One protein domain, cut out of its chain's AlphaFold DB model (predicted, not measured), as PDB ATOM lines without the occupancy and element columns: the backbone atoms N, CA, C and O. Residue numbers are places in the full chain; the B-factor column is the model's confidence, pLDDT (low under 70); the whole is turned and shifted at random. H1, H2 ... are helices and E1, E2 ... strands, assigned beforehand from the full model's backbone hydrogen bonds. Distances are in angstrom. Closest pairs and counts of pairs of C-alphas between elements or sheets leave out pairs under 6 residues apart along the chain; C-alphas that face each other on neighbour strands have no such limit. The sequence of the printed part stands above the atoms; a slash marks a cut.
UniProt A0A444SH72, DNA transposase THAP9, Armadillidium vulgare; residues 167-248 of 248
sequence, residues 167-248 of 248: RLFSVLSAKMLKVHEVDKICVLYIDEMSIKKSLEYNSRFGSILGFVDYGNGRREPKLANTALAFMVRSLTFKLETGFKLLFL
ATOM      1  N   ARG A 167     -13.082  15.103  10.717       82.81
ATOM      2  CA  ARG A 167     -12.511  15.526  11.997       82.81
ATOM      3  C   ARG A 167     -11.212  14.802  12.327       82.81
ATOM      4  O   ARG A 167     -10.364  15.373  13.005       82.81
ATOM      5  N   LEU A 168     -11.046  13.557  11.882       81.31
ATOM      6  CA  LEU A 168      -9.773  12.869  12.060       81.31
ATOM      7  C   LEU A 168      -8.711  13.468  11.136       81.31
ATOM      8  O   LEU A 168      -7.601  13.731  11.590       81.31
ATOM      9  N   PHE A 169      -9.076  13.754   9.884       82.62
ATOM     10  CA  PHE A 169      -8.180  14.388   8.916       82.62
ATOM     11  C   PHE A 169      -7.750  15.795   9.337       82.62
ATOM     12  O   PHE A 169      -6.580  16.129   9.183       82.62
ATOM     13  N   SER A 170      -8.629  16.597   9.945       87.31
ATOM     14  CA  SER A 170      -8.247  17.921  10.457       87.31
ATOM     15  C   SER A 170      -7.291  17.850  11.651       87.31
ATOM     16  O   SER A 170      -6.383  18.668  11.785       87.31
ATOM     17  N   VAL A 171      -7.450  16.849  12.521       85.12
ATOM     18  CA  VAL A 171      -6.500  16.602  13.616       85.12
ATOM     19  C   VAL A 171      -5.168  16.088  13.071       85.12
ATOM     20  O   VAL A 171      -4.112  16.470  13.576       85.12
ATOM     21  N   LEU A 172      -5.206  15.233  12.049       83.44
ATOM     22  CA  LEU A 172      -4.016  14.724  11.379       83.44
ATOM     23  C   LEU A 172      -3.245  15.859  10.698       83.44
ATOM     24  O   LEU A 172      -2.051  15.996  10.948       83.44
ATOM     25  N   SER A 173      -3.916  16.713   9.922       87.06
ATOM     26  CA  SER A 173      -3.279  17.849   9.250       87.06
ATOM     27  C   SER A 173      -2.649  18.813  10.254       87.06
ATOM     28  O   SER A 173      -1.484  19.172  10.106       87.06
ATOM     29  N   ALA A 174      -3.350  19.133  11.347       88.81
ATOM     30  CA  ALA A 174      -2.815  19.972  12.419       88.81
ATOM     31  C   ALA A 174      -1.563  19.375  13.088       88.81
ATOM     32  O   ALA A 174      -0.675  20.117  13.506       88.81
ATOM     33  N   LYS A 175      -1.470  18.042  13.193       83.88
ATOM     34  CA  LYS A 175      -0.250  17.369  13.665       83.88
ATOM     35  C   LYS A 175       0.875  17.454  12.633       83.88
ATOM     36  O   LYS A 175       2.003  17.741  13.019       83.88
ATOM     37  N   MET A 176       0.565  17.257  11.352       82.88
ATOM     38  CA  MET A 176       1.551  17.291  10.265       82.88
ATOM     39  C   MET A 176       2.164  18.676  10.038       82.88
ATOM     40  O   MET A 176       3.284  18.757   9.547       82.88
ATOM     41  N   LEU A 177       1.503  19.763  10.454       86.06
ATOM     42  CA  LEU A 177       2.087  21.114  10.411       86.06
ATOM     43  C   LEU A 177       3.379  21.252  11.230       86.06
ATOM     44  O   LEU A 177       4.185  22.132  10.949       86.06
ATOM     45  N   LYS A 178       3.577  20.410  12.250       83.00
ATOM     46  CA  LYS A 178       4.762  20.442  13.124       83.00
ATOM     47  C   LYS A 178       5.864  19.474  12.688       83.00
ATOM     48  O   LYS A 178       6.884  19.387  13.360       83.00
ATOM     49  N   VAL A 179       5.624  18.709  11.626       81.38
ATOM     50  CA  VAL A 179       6.513  17.653  11.139       81.38
ATOM     51  C   VAL A 179       7.319  18.201   9.960       81.38
ATOM     52  O   VAL A 179       6.766  18.899   9.108       81.38
ATOM     53  N   HIS A 180       8.619  17.904   9.911       83.94
ATOM     54  CA  HIS A 180       9.476  18.290   8.787       83.94
ATOM     55  C   HIS A 180       9.030  17.604   7.489       83.94
ATOM     56  O   HIS A 180       8.519  16.492   7.523       83.94
ATOM     57  N   GLU A 181       9.234  18.246   6.335       83.31
ATOM     58  CA  GLU A 181       8.754  17.736   5.034       83.31
ATOM     59  C   GLU A 181       9.213  16.302   4.730       83.31
ATOM     60  O   GLU A 181       8.414  15.476   4.295       83.31
ATOM     61  N   VAL A 182      10.468  15.973   5.047       81.12
ATOM     62  CA  VAL A 182      11.039  14.626   4.855       81.12
ATOM     63  C   VAL A 182      10.270  13.565   5.655       81.12
ATOM     64  O   VAL A 182      10.084  12.442   5.194       81.12
ATOM     65  N   ASP A 183       9.742  13.942   6.819       79.44
ATOM     66  CA  ASP A 183       9.006  13.063   7.729       79.44
ATOM     67  C   ASP A 183       7.515  12.913   7.394       79.44
ATOM     68  O   ASP A 183       6.812  12.073   7.976       79.44
ATOM     69  N   LYS A 184       7.020  13.696   6.429       81.06
ATOM     70  CA  LYS A 184       5.647  13.587   5.918       81.06
ATOM     71  C   LYS A 184       5.485  12.460   4.901       81.06
ATOM     72  O   LYS A 184       4.352  12.108   4.569       81.06
ATOM     73  N   ILE A 185       6.584  11.865   4.429       84.69
ATOM     74  CA  ILE A 185       6.529  10.706   3.540       84.69
ATOM     75  C   ILE A 185       5.950   9.521   4.322       84.69
ATOM     76  O   ILE A 185       6.508   9.065   5.327       84.69
ATOM     77  N   CYS A 186       4.801   9.029   3.864       84.12
ATOM     78  CA  CYS A 186       4.056   7.971   4.527       84.12
ATOM     79  C   CYS A 186       3.607   6.880   3.556       84.12
ATOM     80  O   CYS A 186       3.455   7.094   2.356       84.12
ATOM     81  N   VAL A 187       3.405   5.693   4.116       87.06
ATOM     82  CA  VAL A 187       2.851   4.518   3.458       87.06
ATOM     83  C   VAL A 187       1.408   4.362   3.912       87.06
ATOM     84  O   VAL A 187       1.109   4.418   5.112       87.06
ATOM     85  N   LEU A 188       0.522   4.163   2.941       88.00
ATOM     86  CA  LEU A 188      -0.870   3.806   3.163       88.00
ATOM     87  C   LEU A 188      -1.016   2.290   3.018       88.00
ATOM     88  O   LEU A 188      -0.853   1.750   1.929       88.00
ATOM     89  N   TYR A 189      -1.340   1.621   4.118       88.06
ATOM     90  CA  TYR A 189      -1.765   0.229   4.116       88.06
ATOM     91  C   TYR A 189      -3.280   0.170   3.964       88.06
ATOM     92  O   TYR A 189      -4.001   0.892   4.660       88.06
ATOM     93  N   ILE A 190      -3.735  -0.700   3.071       89.62
ATOM     94  CA  ILE A 190      -5.142  -0.993   2.817       89.62
ATOM     95  C   ILE A 190      -5.294  -2.498   2.962       89.62
ATOM     96  O   ILE A 190      -4.521  -3.243   2.359       89.62
ATOM     97  N   ASP A 191      -6.249  -2.928   3.774       90.69
ATOM     98  CA  ASP A 191      -6.533  -4.342   3.988       90.69
ATOM     99  C   ASP A 191      -8.030  -4.564   4.225       90.69
ATOM    100  O   ASP A 191      -8.740  -3.657   4.670       90.69
ATOM    101  N   GLU A 192      -8.510  -5.772   3.956       90.44
ATOM    102  CA  GLU A 192      -9.883  -6.188   4.230       90.44
ATOM    103  C   GLU A 192      -9.912  -7.190   5.383       90.44
ATOM    104  O   GLU A 192      -9.270  -8.236   5.351       90.44
ATOM    105  N   MET A 193     -10.716  -6.902   6.407       90.50
ATOM    106  CA  MET A 193     -10.930  -7.825   7.519       90.50
ATOM    107  C   MET A 193     -12.280  -8.514   7.402       90.50
ATOM    108  O   MET A 193     -13.307  -7.860   7.225       90.50
ATOM    109  N   SER A 194     -12.302  -9.838   7.553       92.75
ATOM    110  CA  SER A 194     -13.563 -10.570   7.659       92.75
ATOM    111  C   SER A 194     -14.278 -10.204   8.962       92.75
ATOM    112  O   SER A 194     -13.682 -10.217  10.040       92.75
ATOM    113  N   ILE A 195     -15.567  -9.890   8.858       91.06
ATOM    114  CA  ILE A 195     -16.437  -9.579   9.991       91.06
ATOM    115  C   ILE A 195     -17.613 -10.551  10.045       91.06
ATOM    116  O   ILE A 195     -18.097 -11.065   9.032       91.06
ATOM    117  N   LYS A 196     -18.109 -10.798  11.258       92.75
ATOM    118  CA  LYS A 196     -19.309 -11.607  11.458       92.75
ATOM    119  C   LYS A 196     -20.527 -10.856  10.920       92.75
ATOM    120  O   LYS A 196     -20.823  -9.754  11.370       92.75
ATOM    121  N   LYS A 197     -21.281 -11.508  10.033       93.12
ATOM    122  CA  LYS A 197     -22.594 -11.030   9.584       93.12
ATOM    123  C   LYS A 197     -23.538 -10.951  10.788       93.12
ATOM    124  O   LYS A 197     -23.836 -11.971  11.408       93.12
ATOM    125  N   SER A 198     -23.978  -9.748  11.130       91.50
ATOM    126  CA  SER A 198     -24.879  -9.477  12.253       91.50
ATOM    127  C   SER A 198     -25.668  -8.212  11.957       91.50
ATOM    128  O   SER A 198     -25.132  -7.311  11.321       91.50
ATOM    129  N   LEU A 199     -26.913  -8.135  12.427       92.38
ATOM    130  CA  LEU A 199     -27.707  -6.911  12.397       92.38
ATOM    131  C   LEU A 199     -27.896  -6.407  13.822       92.38
ATOM    132  O   LEU A 199     -28.396  -7.129  14.681       92.38
ATOM    133  N   GLU A 200     -27.528  -5.153  14.059       91.75
ATOM    134  CA  GLU A 200     -27.660  -4.518  15.369       91.75
ATOM    135  C   GLU A 200     -28.397  -3.193  15.242       91.75
ATOM    136  O   GLU A 200     -28.083  -2.368  14.387       91.75
ATOM    137  N   TYR A 201     -29.376  -2.954  16.110       92.62
ATOM    138  CA  TYR A 201     -30.058  -1.669  16.142       92.62
ATOM    139  C   TYR A 201     -29.279  -0.667  16.994       92.62
ATOM    140  O   TYR A 201     -29.123  -0.834  18.206       92.62
ATOM    141  N   ASN A 202     -28.826   0.418  16.372       87.94
ATOM    142  CA  ASN A 202     -28.194   1.524  17.068       87.94
ATOM    143  C   ASN A 202     -29.235   2.586  17.436       87.94
ATOM    144  O   ASN A 202     -29.540   3.495  16.661       87.94
ATOM    145  N   SER A 203     -29.727   2.512  18.674       88.31
ATOM    146  CA  SER A 203     -30.731   3.441  19.213       88.31
ATOM    147  C   SER A 203     -30.295   4.907  19.218       88.31
ATOM    148  O   SER A 203     -31.139   5.798  19.229       88.31
ATOM    149  N   ARG A 204     -28.987   5.185  19.188       82.31
ATOM    150  CA  ARG A 204     -28.464   6.553  19.193       82.31
ATOM    151  C   ARG A 204     -28.682   7.266  17.863       82.31
ATOM    152  O   ARG A 204     -28.939   8.465  17.866       82.31
ATOM    153  N   PHE A 205     -28.500   6.556  16.754       81.69
ATOM    154  CA  PHE A 205     -28.639   7.120  15.409       81.69
ATOM    155  C   PHE A 205     -29.965   6.734  14.751       81.69
ATOM    156  O   PHE A 205     -30.241   7.196  13.650       81.69
ATOM    157  N   GLY A 206     -30.772   5.896  15.410       86.19
ATOM    158  CA  GLY A 206     -32.007   5.367  14.838       86.19
ATOM    159  C   GLY A 206     -31.746   4.515  13.599       86.19
ATOM    160  O   GLY A 206     -32.568   4.488  12.689       86.19
ATOM    161  N   SER A 207     -30.582   3.862  13.525       86.19
ATOM    162  CA  SER A 207     -30.148   3.122  12.345       86.19
ATOM    163  C   SER A 207     -29.852   1.668  12.678       86.19
ATOM    164  O   SER A 207     -29.321   1.331  13.736       86.19
ATOM    165  N   ILE A 208     -30.202   0.787  11.747       89.62
ATOM    166  CA  ILE A 208     -29.768  -0.609  11.771       89.62
ATOM    167  C   ILE A 208     -28.327  -0.635  11.255       89.62
ATOM    168  O   ILE A 208     -28.057  -0.019  10.228       89.62
ATOM    169  N   LEU A 209     -27.412  -1.309  11.945       88.88
ATOM    170  CA  LEU A 209     -26.024  -1.577  11.554       88.88
ATOM    171  C   LEU A 209     -25.905  -2.993  10.978       88.88
ATOM    172  O   LEU A 209     -26.712  -3.852  11.324       88.88
ATOM    173  N   GLY A 210     -24.894  -3.233  10.139       89.00
ATOM    174  CA  GLY A 210     -24.560  -4.579   9.643       89.00
ATOM    175  C   GLY A 210     -24.908  -4.868   8.183       89.00
ATOM    176  O   GLY A 210     -24.553  -5.923   7.659       89.00
ATOM    177  N   PHE A 211     -25.567  -3.932   7.505       91.31
ATOM    178  CA  PHE A 211     -25.629  -3.941   6.044       91.31
ATOM    179  C   PHE A 211     -24.374  -3.307   5.437       91.31
ATOM    180  O   PHE A 211     -23.745  -2.473   6.087       91.31
ATOM    181  N   VAL A 212     -24.078  -3.659   4.189       90.88
ATOM    182  CA  VAL A 212     -23.024  -3.053   3.371       90.88
ATOM    183  C   VAL A 212     -23.290  -1.553   3.234       90.88
ATOM    184  O   VAL A 212     -24.362  -1.132   2.787       90.88
ATOM    185  N   ASP A 213     -22.308  -0.756   3.642       89.31
ATOM    186  CA  ASP A 213     -22.336   0.702   3.619       89.31
ATOM    187  C   ASP A 213     -21.002   1.192   3.042       89.31
ATOM    188  O   ASP A 213     -19.940   0.907   3.580       89.31
ATOM    189  N   TYR A 214     -21.045   1.906   1.918       84.94
ATOM    190  CA  TYR A 214     -19.847   2.492   1.301       84.94
ATOM    191  C   TYR A 214     -19.607   3.937   1.763       84.94
ATOM    192  O   TYR A 214     -18.739   4.638   1.236       84.94
ATOM    193  N   GLY A 215     -20.400   4.418   2.720       82.75
ATOM    194  CA  GLY A 215     -20.422   5.802   3.160       82.75
ATOM    195  C   GLY A 215     -21.236   6.704   2.235       82.75
ATOM    196  O   GLY A 215     -21.778   6.294   1.207       82.75
ATOM    197  N   ASN A 216     -21.354   7.977   2.624       78.75
ATOM    198  CA  ASN A 216     -22.081   9.015   1.877       78.75
ATOM    199  C   ASN A 216     -23.532   8.635   1.509       78.75
ATOM    200  O   ASN A 216     -24.054   9.077   0.488       78.75
ATOM    201  N   GLY A 217     -24.184   7.800   2.326       80.00
ATOM    202  CA  GLY A 217     -25.555   7.335   2.095       80.00
ATOM    203  C   GLY A 217     -25.692   6.217   1.057       80.00
ATOM    204  O   GLY A 217     -26.813   5.832   0.734       80.00
ATOM    205  N   ARG A 218     -24.584   5.673   0.539       84.94
ATOM    206  CA  ARG A 218     -24.588   4.543  -0.398       84.94
ATOM    207  C   ARG A 218     -24.650   3.235   0.374       84.94
ATOM    208  O   ARG A 218     -23.629   2.710   0.810       84.94
ATOM    209  N   ARG A 219     -25.865   2.720   0.527       88.25
ATOM    210  CA  ARG A 219     -26.146   1.516   1.300       88.25
ATOM    211  C   ARG A 219     -26.821   0.459   0.443       88.25
ATOM    212  O   ARG A 219     -27.775   0.765  -0.267       88.25
ATOM    213  N   GLU A 220     -26.378  -0.783   0.571       89.06
ATOM    214  CA  GLU A 220     -27.021  -1.926  -0.073       89.06
ATOM    215  C   GLU A 220     -27.802  -2.758   0.953       89.06
ATOM    216  O   GLU A 220     -27.350  -2.920   2.087       89.06
ATOM    217  N   PRO A 221     -28.946  -3.361   0.581       90.00
ATOM    218  CA  PRO A 221     -29.713  -4.262   1.446       90.00
ATOM    219  C   PRO A 221     -29.058  -5.655   1.558       90.00
ATOM    220  O   PRO A 221     -29.730  -6.683   1.558       90.00
ATOM    221  N   LYS A 222     -27.726  -5.701   1.643       92.38
ATOM    222  CA  LYS A 222     -26.909  -6.910   1.760       92.38
ATOM    223  C   LYS A 222     -26.147  -6.877   3.075       92.38
ATOM    224  O   LYS A 222     -25.690  -5.820   3.490       92.38
ATOM    225  N   LEU A 223     -26.001  -8.020   3.739       93.19
ATOM    226  CA  LEU A 223     -25.222  -8.108   4.978       93.19
ATOM    227  C   LEU A 223     -23.725  -7.949   4.702       93.19
ATOM    228  O   LEU A 223     -23.182  -8.652   3.845       93.19
ATOM    229  N   ALA A 224     -23.071  -7.078   5.468       91.38
ATOM    230  CA  ALA A 224     -21.631  -6.881   5.414       91.38
ATOM    231  C   ALA A 224     -20.900  -8.102   5.996       91.38
ATOM    232  O   ALA A 224     -21.272  -8.639   7.043       91.38
ATOM    233  N   ASN A 225     -19.875  -8.566   5.288       93.62
ATOM    234  CA  ASN A 225     -19.038  -9.713   5.655       93.62
ATOM    235  C   ASN A 225     -17.546  -9.374   5.708       93.62
ATOM    236  O   ASN A 225     -16.761 -10.163   6.236       93.62
ATOM    237  N   THR A 226     -17.165  -8.221   5.171       91.06
ATOM    238  CA  THR A 226     -15.823  -7.657   5.255       91.06
ATOM    239  C   THR A 226     -15.920  -6.191   5.672       91.06
ATOM    240  O   THR A 226     -16.955  -5.556   5.475       91.06
ATOM    241  N   ALA A 227     -14.862  -5.680   6.294       89.31
ATOM    242  CA  ALA A 227     -14.673  -4.264   6.579       89.31
ATOM    243  C   ALA A 227     -13.328  -3.817   6.005       89.31
ATOM    244  O   ALA A 227     -12.333  -4.540   6.112       89.31
ATOM    245  N   LEU A 228     -13.296  -2.626   5.411       88.25
ATOM    246  CA  LEU A 228     -12.100  -2.076   4.786       88.25
ATOM    247  C   LEU A 228     -11.313  -1.252   5.813       88.25
ATOM    248  O   LEU A 228     -11.803  -0.271   6.379       88.25
ATOM    249  N   ALA A 229     -10.072  -1.642   6.072       85.31
ATOM    250  CA  ALA A 229      -9.214  -0.992   7.049       85.31
ATOM    251  C   ALA A 229      -8.054  -0.267   6.373       85.31
ATOM    252  O   ALA A 229      -7.343  -0.816   5.532       85.31
ATOM    253  N   PHE A 230      -7.825   0.969   6.811       83.75
ATOM    254  CA  PHE A 230      -6.709   1.789   6.372       83.75
ATOM    255  C   PHE A 230      -5.776   2.069   7.545       83.75
ATOM    256  O   PHE A 230      -6.209   2.383   8.659       83.75
ATOM    257  N   MET A 231      -4.476   2.015   7.287       83.56
ATOM    258  CA  MET A 231      -3.459   2.428   8.242       83.56
ATOM    259  C   MET A 231      -2.419   3.294   7.545       83.56
ATOM    260  O   MET A 231      -1.780   2.872   6.589       83.56
ATOM    261  N   VAL A 232      -2.223   4.504   8.060       83.81
ATOM    262  CA  VAL A 232      -1.166   5.406   7.589       83.81
ATOM    263  C   VAL A 232       0.023   5.320   8.536       83.81
ATOM    264  O   VAL A 232      -0.143   5.440   9.756       83.81
ATOM    265  N   ARG A 233       1.222   5.132   7.980       81.88
ATOM    266  CA  ARG A 233       2.486   5.072   8.724       81.88
ATOM    267  C   ARG A 233       3.551   5.920   8.036       81.88
ATOM    268  O   ARG A 233       3.794   5.729   6.852       81.88
ATOM    269  N   SER A 234       4.222   6.809   8.762       80.44
ATOM    270  CA  SER A 234       5.393   7.521   8.225       80.44
ATOM    271  C   SER A 234       6.607   6.596   8.099       80.44
ATOM    272  O   SER A 234       6.775   5.675   8.903       80.44
ATOM    273  N   LEU A 235       7.446   6.841   7.089       79.06
ATOM    274  CA  LEU A 235       8.649   6.043   6.824       79.06
ATOM    275  C   LEU A 235       9.774   6.328   7.823       79.06
ATOM    276  O   LEU A 235      10.410   5.404   8.320       79.06
ATOM    277  N   THR A 236      10.002   7.601   8.121       73.25
ATOM    278  CA  THR A 236      11.120   8.073   8.948       73.25
ATOM    279  C   THR A 236      10.671   8.422  10.362       73.25
ATOM    280  O   THR A 236      11.347   8.106  11.340       73.25
ATOM    281  N   PHE A 237       9.484   9.014  10.498       65.38
ATOM    282  CA  PHE A 237       8.933   9.379  11.793       65.38
ATOM    283  C   PHE A 237       8.170   8.211  12.419       65.38
ATOM    284  O   PHE A 237       7.186   7.708  11.867       65.38
ATOM    285  N   LYS A 238       8.570   7.800  13.626       56.72
ATOM    286  CA  LYS A 238       7.817   6.826  14.423       56.72
ATOM    287  C   LYS A 238       6.550   7.490  14.969       56.72
ATOM    288  O   LYS A 238       6.479   7.885  16.129       56.72
ATOM    289  N   LEU A 239       5.516   7.611  14.136       53.12
ATOM    290  CA  LEU A 239       4.158   7.843  14.619       53.12
ATOM    291  C   LEU A 239       3.726   6.592  15.390       53.12
ATOM    292  O   LEU A 239       3.196   5.647  14.813       53.12
ATOM    293  N   GLU A 240       3.946   6.575  16.705       44.50
ATOM    294  CA  GLU A 240       3.449   5.504  17.589       44.50
ATOM    295  C   GLU A 240       1.920   5.381  17.543       44.50
ATOM    296  O   GLU A 240       1.352   4.335  17.847       44.50
ATOM    297  N   THR A 241       1.232   6.427  17.082       45.19
ATOM    298  CA  THR A 241      -0.179   6.357  16.723       45.19
ATOM    299  C   THR A 241      -0.319   5.938  15.265       45.19
ATOM    300  O   THR A 241      -0.461   6.790  14.386       45.19
ATOM    301  N   GLY A 242      -0.321   4.631  15.005       41.66
ATOM    302  CA  GLY A 242      -0.933   4.113  13.788       41.66
ATOM    303  C   GLY A 242      -2.376   4.609  13.747       41.66
ATOM    304  O   GLY A 242      -3.192   4.217  14.582       41.66
ATOM    305  N   PHE A 243      -2.686   5.525  12.830       47.25
ATOM    306  CA  PHE A 243      -4.062   5.940  12.598       47.25
ATOM    307  C   PHE A 243      -4.763   4.768  11.917       47.25
ATOM    308  O   PHE A 243      -4.762   4.666  10.695       47.25
ATOM    309  N   LYS A 244      -5.300   3.846  12.724       41.88
ATOM    310  CA  LYS A 244      -6.218   2.813  12.255       41.88
ATOM    311  C   LYS A 244      -7.539   3.497  11.960       41.88
ATOM    312  O   LYS A 244      -8.336   3.786  12.850       41.88
ATOM    313  N   LEU A 245      -7.704   3.828  10.697       48.94
ATOM    314  CA  LEU A 245      -8.938   4.306  10.128       48.94
ATOM    315  C   LEU A 245      -9.729   3.058   9.734       48.94
ATOM    316  O   LEU A 245      -9.523   2.478   8.674       48.94
ATOM    317  N   LEU A 246     -10.576   2.597  10.651       45.59
ATOM    318  CA  LEU A 246     -11.543   1.542  10.373       45.59
ATOM    319  C   LEU A 246     -12.749   2.173   9.689       45.59
ATOM    320  O   LEU A 246     -13.433   3.000  10.296       45.59
ATOM    321  N   PHE A 247     -12.983   1.785   8.443       52.00
ATOM    322  CA  PHE A 247     -14.224   2.046   7.741       52.00
ATOM    323  C   PHE A 247     -15.021   0.739   7.807       52.00
ATOM    324  O   PHE A 247     -14.560  -0.298   7.333       52.00
ATOM    325  N   LEU A 248     -16.158   0.768   8.505       45.25
ATOM    326  CA  LEU A 248     -17.132  -0.327   8.463       45.25
ATOM    327  C   LEU A 248     -17.947  -0.244   7.182       45.25
ATOM    328  O   LEU A 248     -18.188   0.911   6.784       45.25
TER     329      LEU A 248
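AT A GLANCE: This is residues 167 to 248 of the 248 residues of the protein "DNA transposase THAP9" of Armadillidium vulgare (UniProt A0A444SH72). A long, narrow antiparallel ribbon of three strands, E1, E6 and E7, has a loose head of two small hairpins, E2 with E3 and E4 with E5, at one end and the short helix H2 at the other. H1 is set off along the E7 side of the ribbon, with a gap between it and the strands, and residues 202 to 207 stick out of the head. The 82 printed residues hold two named helices and seven named strands, in the order H1 H2 E1 E2 E3 E4 E5 E6 E7; the class is mixed, helices and strands. The ribbon's order is E1 - E6 - E7. The whole is loose and elongated, with a radius of gyration of the C-alphas of 16.4 A and spans of 45 by 25 by 20 A.

IN THESE COORDINATES: H1, residues 167 to 176, begins at C-alpha 167 (-12.511, 15.526, 11.997) and is 14.3 A long. H2 is residues 181 to 184, 5.3 A. E1, residues 186 to 194, runs 25.8 A to C-alpha 194 (-13.563, -10.570, 7.659). E2 is residues 200 to 202, E3 residues 207 to 209 and E4 residues 211 to 213. E5, residues 219 to 223, is 10.3 A long. E6, residues 226 to 234, is 26.3 A long. E7, residues 243 to 247, is 11.9 A long and ends at C-alpha 247 (-14.224, 2.046, 7.741).

HOW THE PARTS SIT: In the sheet of three, E6 is the inner strand, and E1 and E7 are the edge strands. E1 and E6 are antiparallel at 161 degrees, with N 189 and O 231 2.8 A apart, within hydrogen-bond range. E6 and E7 form a hairpin, antiparallel at 159 degrees, with N 230 and O 245 within hydrogen-bond range at 2.9 A. The hairpin of E2 and E3, antiparallel at 143 degrees, has N 209 and O 200 within range at 2.7 A. E3 runs on into E4 across a break of one residue, at 99 degrees. The hairpin of E4 and E5, also antiparallel at 143 degrees, has N 212 and O 222 within range at 2.8 A. The closest C-alphas of H2 and E6 are those of Lys 184 and Ser 234, 6.5 A apart. H1 and H2 are close but not clearly touching; their closest C-alphas, of Met 176 and Lys 184, are 7.0 A apart. H1 is apart from E1, E6 and E7. In H1 every O i to N i+4 pair is within hydrogen-bond range; H2 is too short for such a pair.

THE WHOLE: The C-alphas farthest apart are those of His 180 and Pro 221, at 45.8 A. The printed part has no cut and ends at residue 248, the chain's last residue. The link from E6 to E7, 8 residues, is short; the other links are tight. The mean pLDDT of the printed part of this model is 81.0, but residues 237 to 248 are under 70, and E7 has a mean of 47.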